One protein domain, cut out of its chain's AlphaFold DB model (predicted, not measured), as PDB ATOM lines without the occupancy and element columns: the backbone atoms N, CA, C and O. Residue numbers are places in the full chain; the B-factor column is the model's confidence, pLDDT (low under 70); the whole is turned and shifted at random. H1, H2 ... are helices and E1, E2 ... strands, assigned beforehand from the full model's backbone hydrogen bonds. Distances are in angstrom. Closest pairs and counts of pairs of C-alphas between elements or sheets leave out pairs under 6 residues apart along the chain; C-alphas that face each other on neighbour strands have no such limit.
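AT A GLANCE: This is residues 8 to 69 of the 72 residues of an uncharacterized protein of Clostridium sp. CAG:914 (UniProt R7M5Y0). A small three-stranded sheet, E2, E1 and E3, turns sharply at its E3 side into a two-stranded hairpin, E4 and E5, while one helix, H1, extends from the end of E2 and a long loop, residues 33 to 52, leads from H1 back to E3. The 62 printed residues hold one named helix and five named strands, in the order E1 E2 H1 E3 E4 E5; the class is mixed, helices and strands, with under half of the residues in named elements. Both sheets, E2 - E1 - E3 and E4 - E5, are antiparallel. The whole is compact, with a radius of gyration of the C-alphas of 11.2 A and spans of 29 by 20 by 18 A.

IN THESE COORDINATES: E1, residues 8 to 11, begins at C-alpha 8 (-0.033, -15.157, 1.674). E2 is residues 18 to 22, 13.3 A long, and H1 is residues 23 to 32, 13.9 A long. E3 is residues 53 to 56, E4 residues 58 to 60, and E5 residues 66 to 68, ending at C-alpha 68 (-9.825, -10.690, 5.224).

HOW THE PARTS SIT: E1 and E2 form a hairpin, with N 10 and O 19 2.8 A apart. E3 is antiparallel to E1, with N 11 and O 55 at 2.8 A. E2, H1 and E3 make a split strand-helix-strand unit, two strands running the same way with E1 between them, and its crossover is right-handed. H1 only grazes the sheet, with residues 23 to 26, and every O i to N i+4 pair in it is within hydrogen-bond range. Residues 45 to 46 pair antiparallel with 53 to 54 of E3. E3 runs on into E4 at 68 degrees. E4 and E5 form a hairpin, with N 67 and O 59 at 2.8 A. H1 and E5 are apart.

THE WHOLE: The farthest C-alphas, of Lys 49 and Gly 64, are 31.0 A apart. The printed part has no cut; the link from H1 to E3 is long. Residues 33 to 40 of the model are under pLDDT 70.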
ATOM      1  N   ILE A   8       1.074 -16.057   1.387       91.81
ATOM      2  CA  ILE A   8      -0.033 -15.157   1.674       91.81
ATOM      3  C   ILE A   8       0.144 -13.910   0.813       91.81
ATOM      4  O   ILE A   8       1.200 -13.275   0.838       91.81
ATOM      5  N   GLU A   9      -0.892 -13.555   0.053       93.94
ATOM      6  CA  GLU A   9      -0.897 -12.314  -0.720       93.94
ATOM      7  C   GLU A   9      -1.193 -11.147   0.226       93.94
ATOM      8  O   GLU A   9      -2.233 -11.096   0.888       93.94
ATOM      9  N   TYR A  10      -0.262 -10.207   0.283       93.75
ATOM     10  CA  TYR A  10      -0.355  -8.957   1.010       93.75
ATOM     11  C   TYR A  10      -0.634  -7.824   0.041       93.75
ATOM     12  O   TYR A  10      -0.089  -7.787  -1.057       93.75
ATOM     13  N   ILE A  11      -1.452  -6.865   0.461       93.62
ATOM     14  CA  ILE A  11      -1.757  -5.661  -0.304       93.62
ATOM     15  C   ILE A  11      -1.455  -4.419   0.527       93.62
ATOM     16  O   ILE A  11      -1.805  -4.320   1.704       93.62
ATOM     17  N   CYS A  12      -0.821  -3.431  -0.096       93.94
ATOM     18  CA  CYS A  12      -0.744  -2.094   0.463       93.94
ATOM     19  C   CYS A  12      -2.048  -1.338   0.153       93.94
ATOM     20  O   CYS A  12      -2.298  -1.026  -1.013       93.94
ATOM     21  N   PRO A  13      -2.860  -0.950   1.148       90.81
ATOM     22  CA  PRO A  13      -4.097  -0.218   0.898       90.81
ATOM     23  C   PRO A  13      -3.858   1.176   0.294       90.81
ATOM     24  O   PRO A  13      -4.751   1.691  -0.376       90.81
ATOM     25  N   LYS A  14      -2.660   1.765   0.481       91.38
ATOM     26  CA  LYS A  14      -2.292   3.090  -0.054       91.38
ATOM     27  C   LYS A  14      -1.964   3.064  -1.548       91.38
ATOM     28  O   LYS A  14      -2.585   3.780  -2.319       91.38
ATOM     29  N   CYS A  15      -0.969   2.271  -1.952       92.62
ATOM     30  CA  CYS A  15      -0.461   2.255  -3.331       92.62
ATOM     31  C   CYS A  15      -0.903   1.026  -4.139       92.62
ATOM     32  O   CYS A  15      -0.478   0.867  -5.278       92.62
ATOM     33  N   LYS A  16      -1.706   0.135  -3.539       90.69
ATOM     34  CA  LYS A  16      -2.228  -1.107  -4.141       90.69
ATOM     35  C   LYS A  16      -1.150  -2.091  -4.612       90.69
ATOM     36  O   LYS A  16      -1.447  -3.019  -5.357       90.69
ATOM     37  N   THR A  17       0.093  -1.919  -4.153       93.06
ATOM     38  CA  THR A  17       1.169  -2.889  -4.391       93.06
ATOM     39  C   THR A  17       0.829  -4.193  -3.691       93.06
ATOM     40  O   THR A  17       0.361  -4.172  -2.552       93.06
ATOM     41  N   LYS A  18       1.048  -5.307  -4.389       93.62
ATOM     42  CA  LYS A  18       0.826  -6.653  -3.881       93.62
ATOM     43  C   LYS A  18       2.148  -7.384  -3.754       93.62
ATOM     44  O   LYS A  18       2.967  -7.302  -4.668       93.62
ATOM     45  N   GLU A  19       2.323  -8.105  -2.661       92.75
ATOM     46  CA  GLU A  19       3.525  -8.887  -2.377       92.75
ATOM     47  C   GLU A  19       3.124 -10.251  -1.818       92.75
ATOM     48  O   GLU A  19       2.123 -10.374  -1.116       92.75
ATOM     49  N   ASN A  20       3.882 -11.291  -2.160       93.38
ATOM     50  CA  ASN A  20       3.631 -12.647  -1.682       93.38
ATOM     51  C   ASN A  20       4.628 -12.973  -0.581       93.38
ATOM     52  O   ASN A  20       5.820 -13.119  -0.849       93.38
ATOM     53  N   ILE A  21       4.132 -13.108   0.642       90.88
ATOM     54  CA  ILE A  21       4.960 -13.420   1.803       90.88
ATOM     55  C   ILE A  21       4.825 -14.914   2.114       90.88
ATOM     56  O   ILE A  21       3.700 -15.421   2.117       90.88
ATOM     57  N   PRO A  22       5.925 -15.652   2.352       93.44
ATOM     58  CA  PRO A  22       5.846 -17.057   2.738       93.44
ATOM     59  C   PRO A  22       4.994 -17.229   3.992       93.44
ATOM     60  O   PRO A  22       5.200 -16.531   4.982       93.44
ATOM     61  N   THR A  23       4.059 -18.176   3.961       90.81
ATOM     62  CA  THR A  23       3.140 -18.408   5.084       90.81
ATOM     63  C   THR A  23       3.888 -18.728   6.372       90.81
ATOM     64  O   THR A  23       3.510 -18.213   7.411       90.81
ATOM     65  N   GLU A  24       4.988 -19.480   6.291       90.06
ATOM     66  CA  GLU A  24       5.839 -19.802   7.442       90.06
ATOM     67  C   GLU A  24       6.353 -18.542   8.154       90.06
ATOM     68  O   GLU A  24       6.292 -18.460   9.372       90.06
ATOM     69  N   VAL A  25       6.767 -17.512   7.406       89.19
ATOM     70  CA  VAL A  25       7.213 -16.232   7.982       89.19
ATOM     71  C   VAL A  25       6.050 -15.501   8.652       89.19
ATOM     72  O   VAL A  25       6.220 -14.926   9.722       89.19
ATOM     73  N   VAL A  26       4.867 -15.521   8.032       89.25
ATOM     74  CA  VAL A  26       3.663 -14.890   8.593       89.25
ATOM     75  C   VAL A  26       3.229 -15.597   9.876       89.25
ATOM     76  O   VAL A  26       2.939 -14.924  10.854       89.25
ATOM     77  N   GLU A  27       3.212 -16.930   9.885       88.19
ATOM     78  CA  GLU A  27       2.855 -17.747  11.049       88.19
ATOM     79  C   GLU A  27       3.877 -17.589  12.176       88.19
ATOM     80  O   GLU A  27       3.477 -17.326  13.302       88.19
ATOM     81  N   MET A  28       5.178 -17.608  11.870       87.38
ATOM     82  CA  MET A  28       6.230 -17.335  12.853       87.38
ATOM     83  C   MET A  28       6.075 -15.960  13.516       87.38
ATOM     84  O   MET A  28       6.299 -15.830  14.717       87.38
ATOM     85  N   LEU A  29       5.722 -14.927  12.741       85.00
ATOM     86  CA  LEU A  29       5.473 -13.589  13.278       85.00
ATOM     87  C   LEU A  29       4.172 -13.540  14.084       85.00
ATOM     88  O   LEU A  29       4.180 -12.972  15.164       85.00
ATOM     89  N   ASP A  30       3.095 -14.174  13.613       83.12
ATOM     90  CA  ASP A  30       1.814 -14.285  14.335       83.12
ATOM     91  C   ASP A  30       1.993 -14.988  15.696       83.12
ATOM     92  O   ASP A  30       1.440 -14.547  16.699       83.12
ATOM     93  N   GLU A  31       2.833 -16.027  15.754       81.94
ATOM     94  CA  GLU A  31       3.216 -16.712  16.996       81.94
ATOM     95  C   GLU A  31       4.088 -15.831  17.908       81.94
ATOM     96  O   GLU A  31       3.910 -15.834  19.130       81.94
ATOM     97  N   ALA A  32       5.025 -15.067  17.337       77.12
ATOM     98  CA  ALA A  32       5.944 -14.210  18.088       77.12
ATOM     99  C   ALA A  32       5.286 -12.920  18.624       77.12
ATOM    100  O   ALA A  32       5.591 -12.501  19.743       77.12
ATOM    101  N   ASP A  33       4.359 -12.315  17.871       61.66
ATOM    102  CA  ASP A  33       3.589 -11.111  18.238       61.66
ATOM    103  C   ASP A  33       2.603 -11.361  19.401       61.66
ATOM    104  O   ASP A  33       2.019 -10.427  19.954       61.66
ATOM    105  N   CYS A  34       2.465 -12.609  19.862       54.88
ATOM    106  CA  CYS A  34       1.636 -12.974  21.010       54.88
ATOM    107  C   CYS A  34       2.140 -12.383  22.356       54.88
ATOM    108  O   CYS A  34       1.468 -12.523  23.384       54.88
ATOM    109  N   ILE A  35       3.291 -11.692  22.373       47.94
ATOM    110  CA  ILE A  35       3.801 -10.929  23.523       47.94
ATOM    111  C   ILE A  35       3.536  -9.428  23.322       47.94
ATOM    112  O   ILE A  35       4.380  -8.676  22.845       47.94
ATOM    113  N   GLY A  36       2.359  -8.978  23.766       49.72
ATOM    114  CA  GLY A  36       2.058  -7.553  23.960       49.72
ATOM    115  C   GLY A  36       1.423  -6.824  22.775       49.72
ATOM    116  O   GLY A  36       1.299  -5.599  22.838       49.72
ATOM    117  N   VAL A  37       0.995  -7.540  21.734       54.75
ATOM    118  CA  VAL A  37       0.354  -6.952  20.551       54.75
ATOM    119  C   VAL A  37      -1.076  -7.472  20.417       54.75
ATOM    120  O   VAL A  37      -1.401  -8.598  20.794       54.75
ATOM    121  N   ASP A  38      -1.977  -6.596  19.979       59.41
ATOM    122  CA  ASP A  38      -3.401  -6.889  19.906       59.41
ATOM    123  C   ASP A  38      -3.659  -7.988  18.865       59.41
ATOM    124  O   ASP A  38      -3.545  -7.767  17.660       59.41
ATOM    125  N   LEU A  39      -4.049  -9.177  19.336       65.19
ATOM    126  CA  LEU A  39      -4.369 -10.340  18.501       65.19
ATOM    127  C   LEU A  39      -5.531 -10.083  17.519       65.19
ATOM    128  O   LEU A  39      -5.970 -11.016  16.848       65.19
ATOM    129  N   SER A  40      -6.171  -8.906  17.514       68.44
ATOM    130  CA  SER A  40      -7.185  -8.533  16.515       68.44
ATOM    131  C   SER A  40      -6.590  -8.034  15.203       68.44
ATOM    132  O   SER A  40      -7.340  -7.886  14.235       68.44
ATOM    133  N   GLU A  41      -5.276  -7.812  15.137       73.19
ATOM    134  CA  GLU A  41      -4.602  -7.392  13.915       73.19
ATOM    135  C   GLU A  41      -3.656  -8.484  13.389       73.19
ATOM    136  O   GLU A  41      -2.905  -9.073  14.162       73.19
ATOM    137  N   PRO A  42      -3.658  -8.762  12.072       83.81
ATOM    138  CA  PRO A  42      -2.689  -9.678  11.484       83.81
ATOM    139  C   PRO A  42      -1.284  -9.054  11.454       83.81
ATOM    140  O   PRO A  42      -1.173  -7.820  11.447       83.81
ATOM    141  N   PRO A  43      -0.224  -9.867  11.278       86.94
ATOM    142  CA  PRO A  43       1.116  -9.369  10.981       86.94
ATOM    143  C   PRO A  43       1.098  -8.413   9.784       86.94
ATOM    144  O   PRO A  43       0.522  -8.733   8.737       86.94
ATOM    145  N   LYS A  44       1.721  -7.239   9.936       88.31
ATOM    146  CA  LYS A  44       1.800  -6.182   8.912       88.31
ATOM    147  C   LYS A  44       3.239  -5.987   8.459       88.31
ATOM    148  O   LYS A  44       4.141  -5.903   9.284       88.31
ATOM    149  N   PHE A  45       3.431  -5.792   7.158       89.06
ATOM    150  CA  PHE A  45       4.747  -5.521   6.568       89.06
ATOM    151  C   PHE A  45       4.848  -4.074   6.090       89.06
ATOM    152  O   PHE A  45       3.837  -3.438   5.790       89.06
ATOM    153  N   ASN A  46       6.058  -3.525   6.024       90.25
ATOM    154  CA  ASN A  46       6.268  -2.228   5.385       90.25
ATOM    155  C   ASN A  46       6.217  -2.407   3.868       90.25
ATOM    156  O   ASN A  46       6.843  -3.316   3.341       90.25
ATOM    157  N   CYS A  47       5.479  -1.545   3.173       91.94
ATOM    158  CA  CYS A  47       5.452  -1.565   1.716       91.94
ATOM    159  C   CYS A  47       6.777  -1.037   1.159       91.94
ATOM    160  O   CYS A  47       7.221   0.044   1.545       91.94
ATOM    161  N   GLU A  48       7.361  -1.735   0.188       89.69
ATOM    162  CA  GLU A  48       8.623  -1.301  -0.426       89.69
ATOM    163  C   GLU A  48       8.466  -0.047  -1.305       89.69
ATOM    164  O   GLU A  48       9.422   0.691  -1.536       89.69
ATOM    165  N   LYS A  49       7.247   0.234  -1.791       91.06
ATOM    166  CA  LYS A  49       6.978   1.355  -2.711       91.06
ATOM    167  C   LYS A  49       6.488   2.637  -2.042       91.06
ATOM    168  O   LYS A  49       6.471   3.683  -2.686       91.06
ATOM    169  N   CYS A  50       5.997   2.575  -0.807       92.88
ATOM    170  CA  CYS A  50       5.422   3.743  -0.134       92.88
ATOM    171  C   CYS A  50       5.528   3.614   1.394       92.88
ATOM    172  O   CYS A  50       5.644   2.501   1.893       92.88
ATOM    173  N   PRO A  51       5.377   4.705   2.172       91.50
ATOM    174  CA  PRO A  51       5.357   4.655   3.641       91.50
ATOM    175  C   PRO A  51       4.025   4.090   4.188       91.50
ATOM    176  O   PRO A  51       3.413   4.619   5.121       91.50
ATOM    177  N   GLY A  52       3.470   3.082   3.521       89.88
ATOM    178  CA  GLY A  52       2.265   2.362   3.904       89.88
ATOM    179  C   GLY A  52       2.608   1.022   4.538       89.88
ATOM    180  O   GLY A  52       3.651   0.442   4.256       89.88
ATOM    181  N   LYS A  53       1.694   0.511   5.362       90.50
ATOM    182  CA  LYS A  53       1.753  -0.863   5.865       90.50
ATOM    183  C   LYS A  53       0.897  -1.759   4.986       90.50
ATOM    184  O   LYS A  53      -0.204  -1.367   4.608       90.50
ATOM    185  N   MET A  54       1.405  -2.932   4.659       92.00
ATOM    186  CA  MET A  54       0.699  -3.967   3.926       92.00
ATOM    187  C   MET A  54      -0.081  -4.849   4.887       92.00
ATOM    188  O   MET A  54       0.363  -5.115   6.005       92.00
ATOM    189  N   VAL A  55      -1.235  -5.309   4.425       91.94
ATOM    190  CA  VAL A  55      -2.136  -6.197   5.161       91.94
ATOM    191  C   VAL A  55      -2.416  -7.441   4.321       91.94
ATOM    192  O   VAL A  55      -2.428  -7.334   3.090       91.94
ATOM    193  N   PRO A  56      -2.629  -8.615   4.936       92.56
ATOM    194  CA  PRO A  56      -2.944  -9.813   4.176       92.56
ATOM    195  C   PRO A  56      -4.327  -9.673   3.543       92.56
ATOM    196  O   PRO A  56      -5.272  -9.211   4.185       92.56
ATOM    197  N   ILE A  57      -4.464 -10.112   2.295       92.19
ATOM    198  CA  ILE A  57      -5.766 -10.167   1.624       92.19
ATOM    199  C   ILE A  57      -6.651 -11.217   2.285       92.19
ATOM    200  O   ILE A  57      -7.825 -10.969   2.547       92.19
ATOM    201  N   TYR A  58      -6.071 -12.378   2.573       91.12
ATOM    202  CA  TYR A  58      -6.708 -13.452   3.312       91.12
ATOM    203  C   TYR A  58      -5.643 -14.209   4.100       91.12
ATOM    204  O   TYR A  58      -4.689 -14.717   3.515       91.12
ATOM    205  N   TYR A  59      -5.815 -14.307   5.413       90.19
ATOM    206  CA  TYR A  59      -4.913 -15.059   6.280       90.19
ATOM    207  C   TYR A  59      -5.688 -15.705   7.421       90.19
ATOM    208  O   TYR A  59      -6.528 -15.064   8.054       90.19
ATOM    209  N   LYS A  60      -5.403 -16.976   7.697       88.88
ATOM    210  CA  LYS A  60      -5.906 -17.664   8.880       88.88
ATOM    211  C   LYS A  60      -4.780 -17.783   9.907       88.88
ATOM    212  O   LYS A  60      -3.837 -18.526   9.678       88.88
ATOM    213  N   SER A  61      -4.910 -17.072  11.018       84.88
ATOM    214  CA  SER A  61      -3.953 -17.081  12.126       84.88
ATOM    215  C   SER A  61      -3.846 -18.445  12.798       84.88
ATOM    216  O   SER A  61      -4.816 -19.221  12.826       84.88
ATOM    217  N   VAL A  62      -2.681 -18.697  13.397       83.56
ATOM    218  CA  VAL A  62      -2.403 -19.882  14.227       83.56
ATOM    219  C   VAL A  62      -3.354 -19.969  15.429       83.56
ATOM    220  O   VAL A  62      -3.723 -21.059  15.862       83.56
ATOM    221  N   HIS A  63      -3.874 -18.825  15.887       80.19
ATOM    222  CA  HIS A  63      -4.867 -18.710  16.959       80.19
ATOM    223  C   HIS A  63      -6.314 -18.944  16.485       80.19
ATOM    224  O   HIS A  63      -7.267 -18.766  17.246       80.19
ATOM    225  N   GLY A  64      -6.516 -19.321  15.217       81.25
ATOM    226  CA  GLY A  64      -7.825 -19.652  14.650       81.25
ATOM    227  C   GLY A  64      -8.646 -18.457  14.155       81.25
ATOM    228  O   GLY A  64      -9.771 -18.651  13.688       81.25
ATOM    229  N   ARG A  65      -8.101 -17.234  14.204       84.19
ATOM    230  CA  ARG A  65      -8.736 -16.030  13.640       84.19
ATOM    231  C   ARG A  65      -8.555 -15.988  12.127       84.19
ATOM    232  O   ARG A  65      -7.563 -16.478  11.598       84.19
ATOM    233  N   THR A  66      -9.527 -15.423  11.419       87.88
ATOM    234  CA  THR A  66      -9.422 -15.205   9.971       87.88
ATOM    235  C   THR A  66      -9.438 -13.714   9.697       87.88
ATOM    236  O   THR A  66     -10.356 -13.017  10.123       87.88
ATOM    237  N   TYR A  67      -8.437 -13.255   8.963       87.31
ATOM    238  CA  TYR A  67      -8.301 -11.892   8.492       87.31
ATOM    239  C   TYR A  67      -8.600 -11.856   7.005       87.31
ATOM    240  O   TYR A  67      -8.069 -12.654   6.234       87.31
ATOM    241  N   GLU A  68      -9.458 -10.924   6.612       89.62
ATOM    242  CA  GLU A  68      -9.825 -10.690   5.224       89.62
ATOM    243  C   GLU A  68      -9.779  -9.187   4.974       89.62
ATOM    244  O   GLU A  68     -10.484  -8.412   5.627       89.62
ATOM    245  N   TYR A  69      -8.930  -8.770   4.041       88.06
ATOM    246  CA  TYR A  69      -8.914  -7.389   3.596       88.06
ATOM    247  C   TYR A  69     -10.178  -7.111   2.786       88.06
ATOM    248  O   TYR A  69     -10.435  -7.743   1.761       88.06
TER     249      TYR A  69